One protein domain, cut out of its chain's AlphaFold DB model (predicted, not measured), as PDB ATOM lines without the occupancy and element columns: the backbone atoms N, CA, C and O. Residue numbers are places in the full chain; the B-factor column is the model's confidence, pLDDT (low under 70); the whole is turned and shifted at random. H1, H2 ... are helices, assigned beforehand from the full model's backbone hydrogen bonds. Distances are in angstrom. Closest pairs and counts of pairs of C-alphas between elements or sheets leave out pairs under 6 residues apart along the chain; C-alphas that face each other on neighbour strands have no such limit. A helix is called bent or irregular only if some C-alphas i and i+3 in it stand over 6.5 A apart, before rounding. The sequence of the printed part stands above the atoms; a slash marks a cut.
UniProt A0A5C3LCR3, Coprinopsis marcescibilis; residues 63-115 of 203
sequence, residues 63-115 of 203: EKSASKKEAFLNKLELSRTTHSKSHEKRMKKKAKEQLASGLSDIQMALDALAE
ATOM      1  N   GLU A  63     -33.594 -19.444 -12.764       91.44
ATOM      2  CA  GLU A  63     -32.223 -19.200 -12.330       91.44
ATOM      3  C   GLU A  63     -31.711 -17.834 -12.788       91.44
ATOM      4  O   GLU A  63     -31.299 -17.027 -11.965       91.44
ATOM      5  N   LYS A  64     -31.914 -17.477 -14.065       92.31
ATOM      6  CA  LYS A  64     -31.604 -16.129 -14.574       92.31
ATOM      7  C   LYS A  64     -32.315 -15.031 -13.777       92.31
ATOM      8  O   LYS A  64     -31.767 -13.947 -13.582       92.31
ATOM      9  N   SER A  65     -33.557 -15.274 -13.355       93.94
ATOM     10  CA  SER A  65     -34.314 -14.341 -12.514       93.94
ATOM     11  C   SER A  65     -33.736 -14.253 -11.098       93.94
ATOM     12  O   SER A  65     -33.594 -13.152 -10.565       93.94
ATOM     13  N   ALA A  66     -33.353 -15.388 -10.511       94.62
ATOM     14  CA  ALA A  66     -32.715 -15.451  -9.200       94.62
ATOM     15  C   ALA A  66     -31.369 -14.715  -9.196       94.62
ATOM     16  O   ALA A  66     -31.196 -13.805  -8.389       94.62
ATOM     17  N   SER A  67     -30.491 -14.979 -10.169       91.94
ATOM     18  CA  SER A  67     -29.200 -14.293 -10.294       91.94
ATOM     19  C   SER A  67     -29.365 -12.786 -10.502       91.94
ATOM     20  O   SER A  67     -28.607 -11.990  -9.955       91.94
ATOM     21  N   LYS A  68     -30.390 -12.350 -11.253       94.88
ATOM     22  CA  LYS A  68     -30.711 -10.917 -11.392       94.88
ATOM     23  C   LYS A  68     -31.153 -10.299 -10.069       94.88
ATOM     24  O   LYS A  68     -30.733  -9.186  -9.753       94.88
ATOM     25  N   LYS A  69     -32.011 -10.993  -9.316       95.81
ATOM     26  CA  LYS A  69     -32.487 -10.533  -8.006       95.81
ATOM     27  C   LYS A  69     -31.330 -10.430  -7.013       95.81
ATOM     28  O   LYS A  69     -31.217  -9.418  -6.333       95.81
ATOM     29  N   GLU A  70     -30.461 -11.431  -6.977       94.62
ATOM     30  CA  GLU A  70     -29.277 -11.461  -6.121       94.62
ATOM     31  C   GLU A  70     -28.281 -10.354  -6.491       94.62
ATOM     32  O   GLU A  70     -27.909  -9.549  -5.642       94.62
ATOM     33  N   ALA A  71     -27.951 -10.200  -7.778       91.62
ATOM     34  CA  ALA A  71     -27.088  -9.116  -8.248       91.62
ATOM     35  C   ALA A  71     -27.655  -7.725  -7.909       91.62
ATOM     36  O   ALA A  71     -26.905  -6.789  -7.615       91.62
ATOM     37  N   PHE A  72     -28.981  -7.573  -7.936       92.31
ATOM     38  CA  PHE A  72     -29.644  -6.338  -7.534       92.31
ATOM     39  C   PHE A  72     -29.549  -6.086  -6.022       92.31
ATOM     40  O   PHE A  72     -29.249  -4.959  -5.627       92.31
ATOM     41  N   LEU A  73     -29.747  -7.111  -5.187       93.19
ATOM     42  CA  LEU A  73     -29.569  -7.010  -3.735       93.19
ATOM     43  C   LEU A  73     -28.120  -6.666  -3.376       93.19
ATOM     44  O   LEU A  73     -27.903  -5.686  -2.670       93.19
ATOM     45  N   ASN A  74     -27.140  -7.338  -3.982       86.69
ATOM     46  CA  ASN A  74     -25.717  -7.039  -3.796       86.69
ATOM     47  C   ASN A  74     -25.392  -5.586  -4.175       86.69
ATOM     48  O   ASN A  74     -24.644  -4.899  -3.485       86.69
ATOM     49  N   LYS A  75     -25.996  -5.057  -5.248       85.19
ATOM     50  CA  LYS A  75     -25.841  -3.646  -5.633       85.19
ATOM     51  C   LYS A  75     -26.466  -2.683  -4.619       85.19
ATOM     52  O   LYS A  75     -25.916  -1.605  -4.391       85.19
ATOM     53  N   LEU A  76     -27.608  -3.040  -4.029       81.06
ATOM     54  CA  LEU A  76     -28.229  -2.253  -2.962       81.06
ATOM     55  C   LEU A  76     -27.397  -2.290  -1.681       81.06
ATOM     56  O   LEU A  76     -27.242  -1.253  -1.045       81.06
ATOM     57  N   GLU A  77     -26.827  -3.437  -1.329       81.44
ATOM     58  CA  GLU A  77     -25.925  -3.589  -0.186       81.44
ATOM     59  C   GLU A  77     -24.627  -2.803  -0.381       81.44
ATOM     60  O   GLU A  77     -24.243  -2.039   0.500       81.44
ATOM     61  N   LEU A  78     -24.026  -2.853  -1.574       70.12
ATOM     62  CA  LEU A  78     -22.896  -1.994  -1.944       70.12
ATOM     63  C   LEU A  78     -23.260  -0.508  -1.841       70.12
ATOM     64  O   LEU A  78     -22.480   0.291  -1.330       70.12
ATOM     65  N   SER A  79     -24.470  -0.126  -2.258       64.62
ATOM     66  CA  SER A  79     -24.964   1.246  -2.101       64.62
ATOM     67  C   SER A  79     -25.266   1.631  -0.647       64.62
ATOM     68  O   SER A  79     -25.391   2.823  -0.367       64.62
ATOM     69  N   ARG A  80     -25.423   0.656   0.258       67.88
ATOM     70  CA  ARG A  80     -25.570   0.859   1.707       67.88
ATOM     71  C   ARG A  80     -24.230   0.888   2.428       67.88
ATOM     72  O   ARG A  80     -24.208   1.190   3.619       67.88
ATOM     73  N   THR A  81     -23.125   0.595   1.741       63.62
ATOM     74  CA  THR A  81     -21.811   0.769   2.349       63.62
ATOM     75  C   THR A  81     -21.637   2.242   2.709       63.62
ATOM     76  O   THR A  81     -21.904   3.155   1.928       63.62
ATOM     77  N   THR A  82     -21.217   2.481   3.946       66.62
ATOM     78  CA  THR A  82     -21.008   3.808   4.547       66.62
ATOM     79  C   THR A  82     -19.861   4.583   3.895       66.62
ATOM     80  O   THR A  82     -19.541   5.709   4.278       66.62
ATOM     81  N   HIS A  83     -19.206   3.977   2.911       72.44
ATOM     82  CA  HIS A  83     -17.999   4.477   2.305       72.44
ATOM     83  C   HIS A  83     -18.307   5.148   0.972       72.44
ATOM     84  O   HIS A  83     -18.949   4.611   0.078       72.44
ATOM     85  N   SER A  84     -17.820   6.377   0.830       82.38
ATOM     86  CA  SER A  84     -17.998   7.141  -0.399       82.38
ATOM     87  C   SER A  84     -17.284   6.480  -1.588       82.38
ATOM     88  O   SER A  84     -16.265   5.805  -1.434       82.38
ATOM     89  N   LYS A  85     -17.725   6.787  -2.817       81.88
ATOM     90  CA  LYS A  85     -17.061   6.368  -4.074       81.88
ATOM     91  C   LYS A  85     -15.554   6.679  -4.113       81.88
ATOM     92  O   LYS A  85     -14.803   6.033  -4.839       81.88
ATOM     93  N   SER A  86     -15.108   7.699  -3.377       85.62
ATOM     94  CA  SER A  86     -13.688   8.042  -3.246       85.62
ATOM     95  C   SER A  86     -12.921   6.996  -2.426       85.62
ATOM     96  O   SER A  86     -11.823   6.593  -2.805       85.62
ATOM     97  N   HIS A  87     -13.527   6.500  -1.345       86.12
ATOM     98  CA  HIS A  87     -12.947   5.469  -0.490       86.12
ATOM     99  C   HIS A  87     -12.784   4.140  -1.240       86.12
ATOM    100  O   HIS A  87     -11.697   3.570  -1.227       86.12
ATOM    101  N   GLU A  88     -13.794   3.710  -2.001       84.75
ATOM    102  CA  GLU A  88     -13.688   2.511  -2.849       84.75
ATOM    103  C   GLU A  88     -12.568   2.625  -3.888       84.75
ATOM    104  O   GLU A  88     -11.797   1.687  -4.092       84.75
ATOM    105  N   LYS A  89     -12.439   3.788  -4.544       90.25
ATOM    106  CA  LYS A  89     -11.335   4.042  -5.480       90.25
ATOM    107  C   LYS A  89      -9.986   3.959  -4.778       90.25
ATOM    108  O   LYS A  89      -9.049   3.409  -5.351       90.25
ATOM    109  N   ARG A  90      -9.885   4.477  -3.549       89.50
ATOM    110  CA  ARG A  90      -8.662   4.406  -2.745       89.50
ATOM    111  C   ARG A  90      -8.326   2.967  -2.362       89.50
ATOM    112  O   ARG A  90      -7.172   2.589  -2.513       89.50
ATOM    113  N   MET A  91      -9.306   2.165  -1.949       87.81
ATOM    114  CA  MET A  91      -9.107   0.746  -1.626       87.81
ATOM    115  C   MET A  91      -8.708  -0.064  -2.861       87.81
ATOM    116  O   MET A  91      -7.744  -0.815  -2.806       87.81
ATOM    117  N   LYS A  92      -9.352   0.166  -4.014       90.62
ATOM    118  CA  LYS A  92      -8.954  -0.463  -5.284       90.62
ATOM    119  C   LYS A  92      -7.559  -0.038  -5.733       90.62
ATOM    120  O   LYS A  92      -6.830  -0.854  -6.282       90.62
ATOM    121  N   LYS A  93      -7.187   1.229  -5.527       91.38
ATOM    122  CA  LYS A  93      -5.839   1.718  -5.829       91.38
ATOM    123  C   LYS A  93      -4.805   1.062  -4.910       91.38
ATOM    124  O   LYS A  93      -3.850   0.518  -5.435       91.38
ATOM    125  N   LYS A  94      -5.052   1.016  -3.596       87.94
ATOM    126  CA  LYS A  94      -4.195   0.319  -2.622       87.94
ATOM    127  C   LYS A  94      -4.035  -1.165  -2.946       87.94
ATOM    128  O   LYS A  94      -2.914  -1.637  -2.986       87.94
ATOM    129  N   ALA A  95      -5.125  -1.875  -3.238       85.25
ATOM    130  CA  ALA A  95      -5.068  -3.292  -3.599       85.25
ATOM    131  C   ALA A  95      -4.268  -3.523  -4.895       85.25
ATOM    132  O   ALA A  95      -3.474  -4.449  -4.984       85.25
ATOM    133  N   LYS A  96      -4.425  -2.651  -5.901       85.31
ATOM    134  CA  LYS A  96      -3.619  -2.713  -7.130       85.31
ATOM    135  C   LYS A  96      -2.152  -2.372  -6.895       85.31
ATOM    136  O   LYS A  96      -1.300  -2.983  -7.519       85.31
ATOM    137  N   GLU A  97      -1.867  -1.405  -6.029       83.75
ATOM    138  CA  GLU A  97      -0.503  -1.072  -5.613       83.75
ATOM    139  C   GLU A  97       0.123  -2.231  -4.840       83.75
ATOM    140  O   GLU A  97       1.265  -2.560  -5.112       83.75
ATOM    141  N   GLN A  98      -0.628  -2.908  -3.970       79.31
ATOM    142  CA  GLN A  98      -0.176  -4.116  -3.281       79.31
ATOM    143  C   GLN A  98       0.090  -5.266  -4.248       79.31
ATOM    144  O   GLN A  98       1.089  -5.931  -4.086       79.31
ATOM    145  N   LEU A  99      -0.725  -5.473  -5.285       72.25
ATOM    146  CA  LEU A  99      -0.457  -6.514  -6.286       72.25
ATOM    147  C   LEU A  99       0.712  -6.155  -7.218       72.25
ATOM    148  O   LEU A  99       1.500  -7.018  -7.583       72.25
ATOM    149  N   ALA A 100       0.844  -4.884  -7.607       70.56
ATOM    150  CA  ALA A 100       1.917  -4.421  -8.490       70.56
ATOM    151  C   ALA A 100       3.262  -4.223  -7.762       70.56
ATOM    152  O   ALA A 100       4.312  -4.312  -8.388       70.56
ATOM    153  N   SER A 101       3.230  -3.958  -6.454       66.88
ATOM    154  CA  SER A 101       4.388  -3.876  -5.550       66.88
ATOM    155  C   SER A 101       4.572  -5.161  -4.725       66.88
ATOM    156  O   SER A 101       5.412  -5.202  -3.828       66.88
ATOM    157  N   GLY A 102       3.776  -6.198  -5.001       61.69
ATOM    158  CA  GLY A 102       3.544  -7.371  -4.150       61.69
ATOM    159  C   GLY A 102       4.543  -8.501  -4.294       61.69
ATOM    160  O   GLY A 102       4.211  -9.641  -3.994       61.69
ATOM    161  N   LEU A 103       5.763  -8.209  -4.743       68.44
ATOM    162  CA  LEU A 103       6.849  -9.178  -4.621       68.44
ATOM    163  C   LEU A 103       7.299  -9.338  -3.161       68.44
ATOM    164  O   LEU A 103       7.969 -10.313  -2.876       68.44
ATOM    165  N   SER A 104       6.889  -8.449  -2.245       73.81
ATOM    166  CA  SER A 104       7.138  -8.562  -0.798       73.81
ATOM    167  C   SER A 104       6.636  -9.884  -0.216       73.81
ATOM    168  O   SER A 104       7.360 -10.530   0.526       73.81
ATOM    169  N   ASP A 105       5.421 -10.315  -0.563       73.44
ATOM    170  CA  ASP A 105       4.841 -11.540   0.003       73.44
ATOM    171  C   ASP A 105       5.538 -12.794  -0.554       73.44
ATOM    172  O   ASP A 105       5.723 -13.780   0.155       73.44
ATOM    173  N   ILE A 106       5.984 -12.734  -1.816       75.00
ATOM    174  CA  ILE A 106       6.788 -13.788  -2.452       75.00
ATOM    175  C   ILE A 106       8.209 -13.798  -1.875       75.00
ATOM    176  O   ILE A 106       8.732 -14.869  -1.604       75.00
ATOM    177  N   GLN A 107       8.814 -12.632  -1.643       78.19
ATOM    178  CA  GLN A 107      10.115 -12.493  -0.983       78.19
ATOM    179  C   GLN A 107      10.061 -13.047   0.439       78.19
ATOM    180  O   GLN A 107      10.892 -13.869   0.778       78.19
ATOM    181  N   MET A 108       9.026 -12.729   1.220       82.31
ATOM    182  CA  MET A 108       8.839 -13.303   2.554       82.31
ATOM    183  C   MET A 108       8.657 -14.826   2.528       82.31
ATOM    184  O   MET A 108       9.162 -15.518   3.407       82.31
ATOM    185  N   ALA A 109       7.940 -15.363   1.534       79.12
ATOM    186  CA  ALA A 109       7.802 -16.809   1.369       79.12
ATOM    187  C   ALA A 109       9.129 -17.473   0.962       79.12
ATOM    188  O   ALA A 109       9.440 -18.556   1.452       79.12
ATOM    189  N   LEU A 110       9.914 -16.823   0.095       80.44
ATOM    190  CA  LEU A 110      11.245 -17.280  -0.306       80.44
ATOM    191  C   LEU A 110      12.249 -17.195   0.846       80.44
ATOM    192  O   LEU A 110      13.005 -18.136   1.022       80.44
ATOM    193  N   ASP A 111      12.216 -16.139   1.657       83.81
ATOM    194  CA  ASP A 111      13.064 -15.983   2.843       83.81
ATOM    195  C   ASP A 111      12.730 -17.051   3.896       83.81
ATOM    196  O   ASP A 111      13.625 -17.653   4.478       83.81
ATOM    197  N   ALA A 112      11.444 -17.368   4.089       80.00
ATOM    198  CA  ALA A 112      11.020 -18.454   4.976       80.00
ATOM    199  C   ALA A 112      11.445 -19.851   4.476       80.00
ATOM    200  O   ALA A 112      11.647 -20.754   5.284       80.00
ATOM    201  N   LEU A 113      11.575 -20.035   3.157       76.69
ATOM    202  CA  LEU A 113      12.127 -21.250   2.542       76.69
ATOM    203  C   LEU A 113      13.663 -21.270   2.592       76.69
ATOM    204  O   LEU A 113      14.244 -22.324   2.824       76.69
ATOM    205  N   ALA A 114      14.315 -20.119   2.427       68.81
ATOM    206  CA  ALA A 114      15.766 -19.966   2.507       68.81
ATOM    207  C   ALA A 114      16.291 -20.129   3.942       68.81
ATOM    208  O   ALA A 114      17.374 -20.654   4.140       68.81
ATOM    209  N   GLU A 115      15.514 -19.769   4.964       62.09
ATOM    210  CA  GLU A 115      15.828 -20.098   6.365       62.09
ATOM    211  C   GLU A 115      15.738 -21.615   6.651       62.09
ATOM    212  O   GLU A 115      16.299 -22.090   7.638       62.09
TER     213      GLU A 115
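Overview. This is residues 63 to 115 of the 203 residues of a protein of Coprinopsis marcescibilis (UniProt A0A5C3LCR3). Three helices follow one another end to end in an open, bent chain that does not fold back on itself: H1 makes one arm, the chain turns a corner at residues 81 to 84, and H2 and H3 together make the other, longer arm of a wide V. There is no core, and the second arm has a clear bend of its own at residues 101 and 102, between H2 and H3. The printed part has 53 residues with three named helices, in the order H1, H2, H3, and no named strand; the class is all helix. It is extended, with a radius of gyration of the C-alphas of 18.4 A, and flat, spanning 53 by 31 by 16 A.

Arrangement. H1, residues 63 to 80, touches no helix. A tight link of 4 residues joins it to H2, residues 85 to 100, and H1 and H2 are apart, with no C-alpha of the one within 8 A of the other. A tight link of 2 residues joins H2 to H3, residues 103 to 114, and these two meet only through their link. H1 and H3 are apart. Residues 63 to 115 stand free: no C-alpha 8 or more residues apart along the chain comes within 10 A. In H1, H2 and H3 every O i to N i+4 pair is within hydrogen-bond range.

Along the chain. H1 begins at C-alpha 63, at (-32.223, -19.200, -12.330), and is 25.4 A long from first to last C-alpha. H2 begins at C-alpha 85, at (-17.061, 6.368, -4.074), and is 22.3 A long. H3 is 15.7 A long and ends at C-alpha 114, at (15.766, -19.966, 2.507). No helix is bent or irregular.

Size, cuts and confidence. The two C-alphas farthest apart are those of Ser 65 and Glu 115, at 53.9 A. The printed part has no cut, and neither link is long. The mean pLDDT of the printed part is 81.4; it is under 70 at residues 79 to 82, 101 to 103 and 114 to 115.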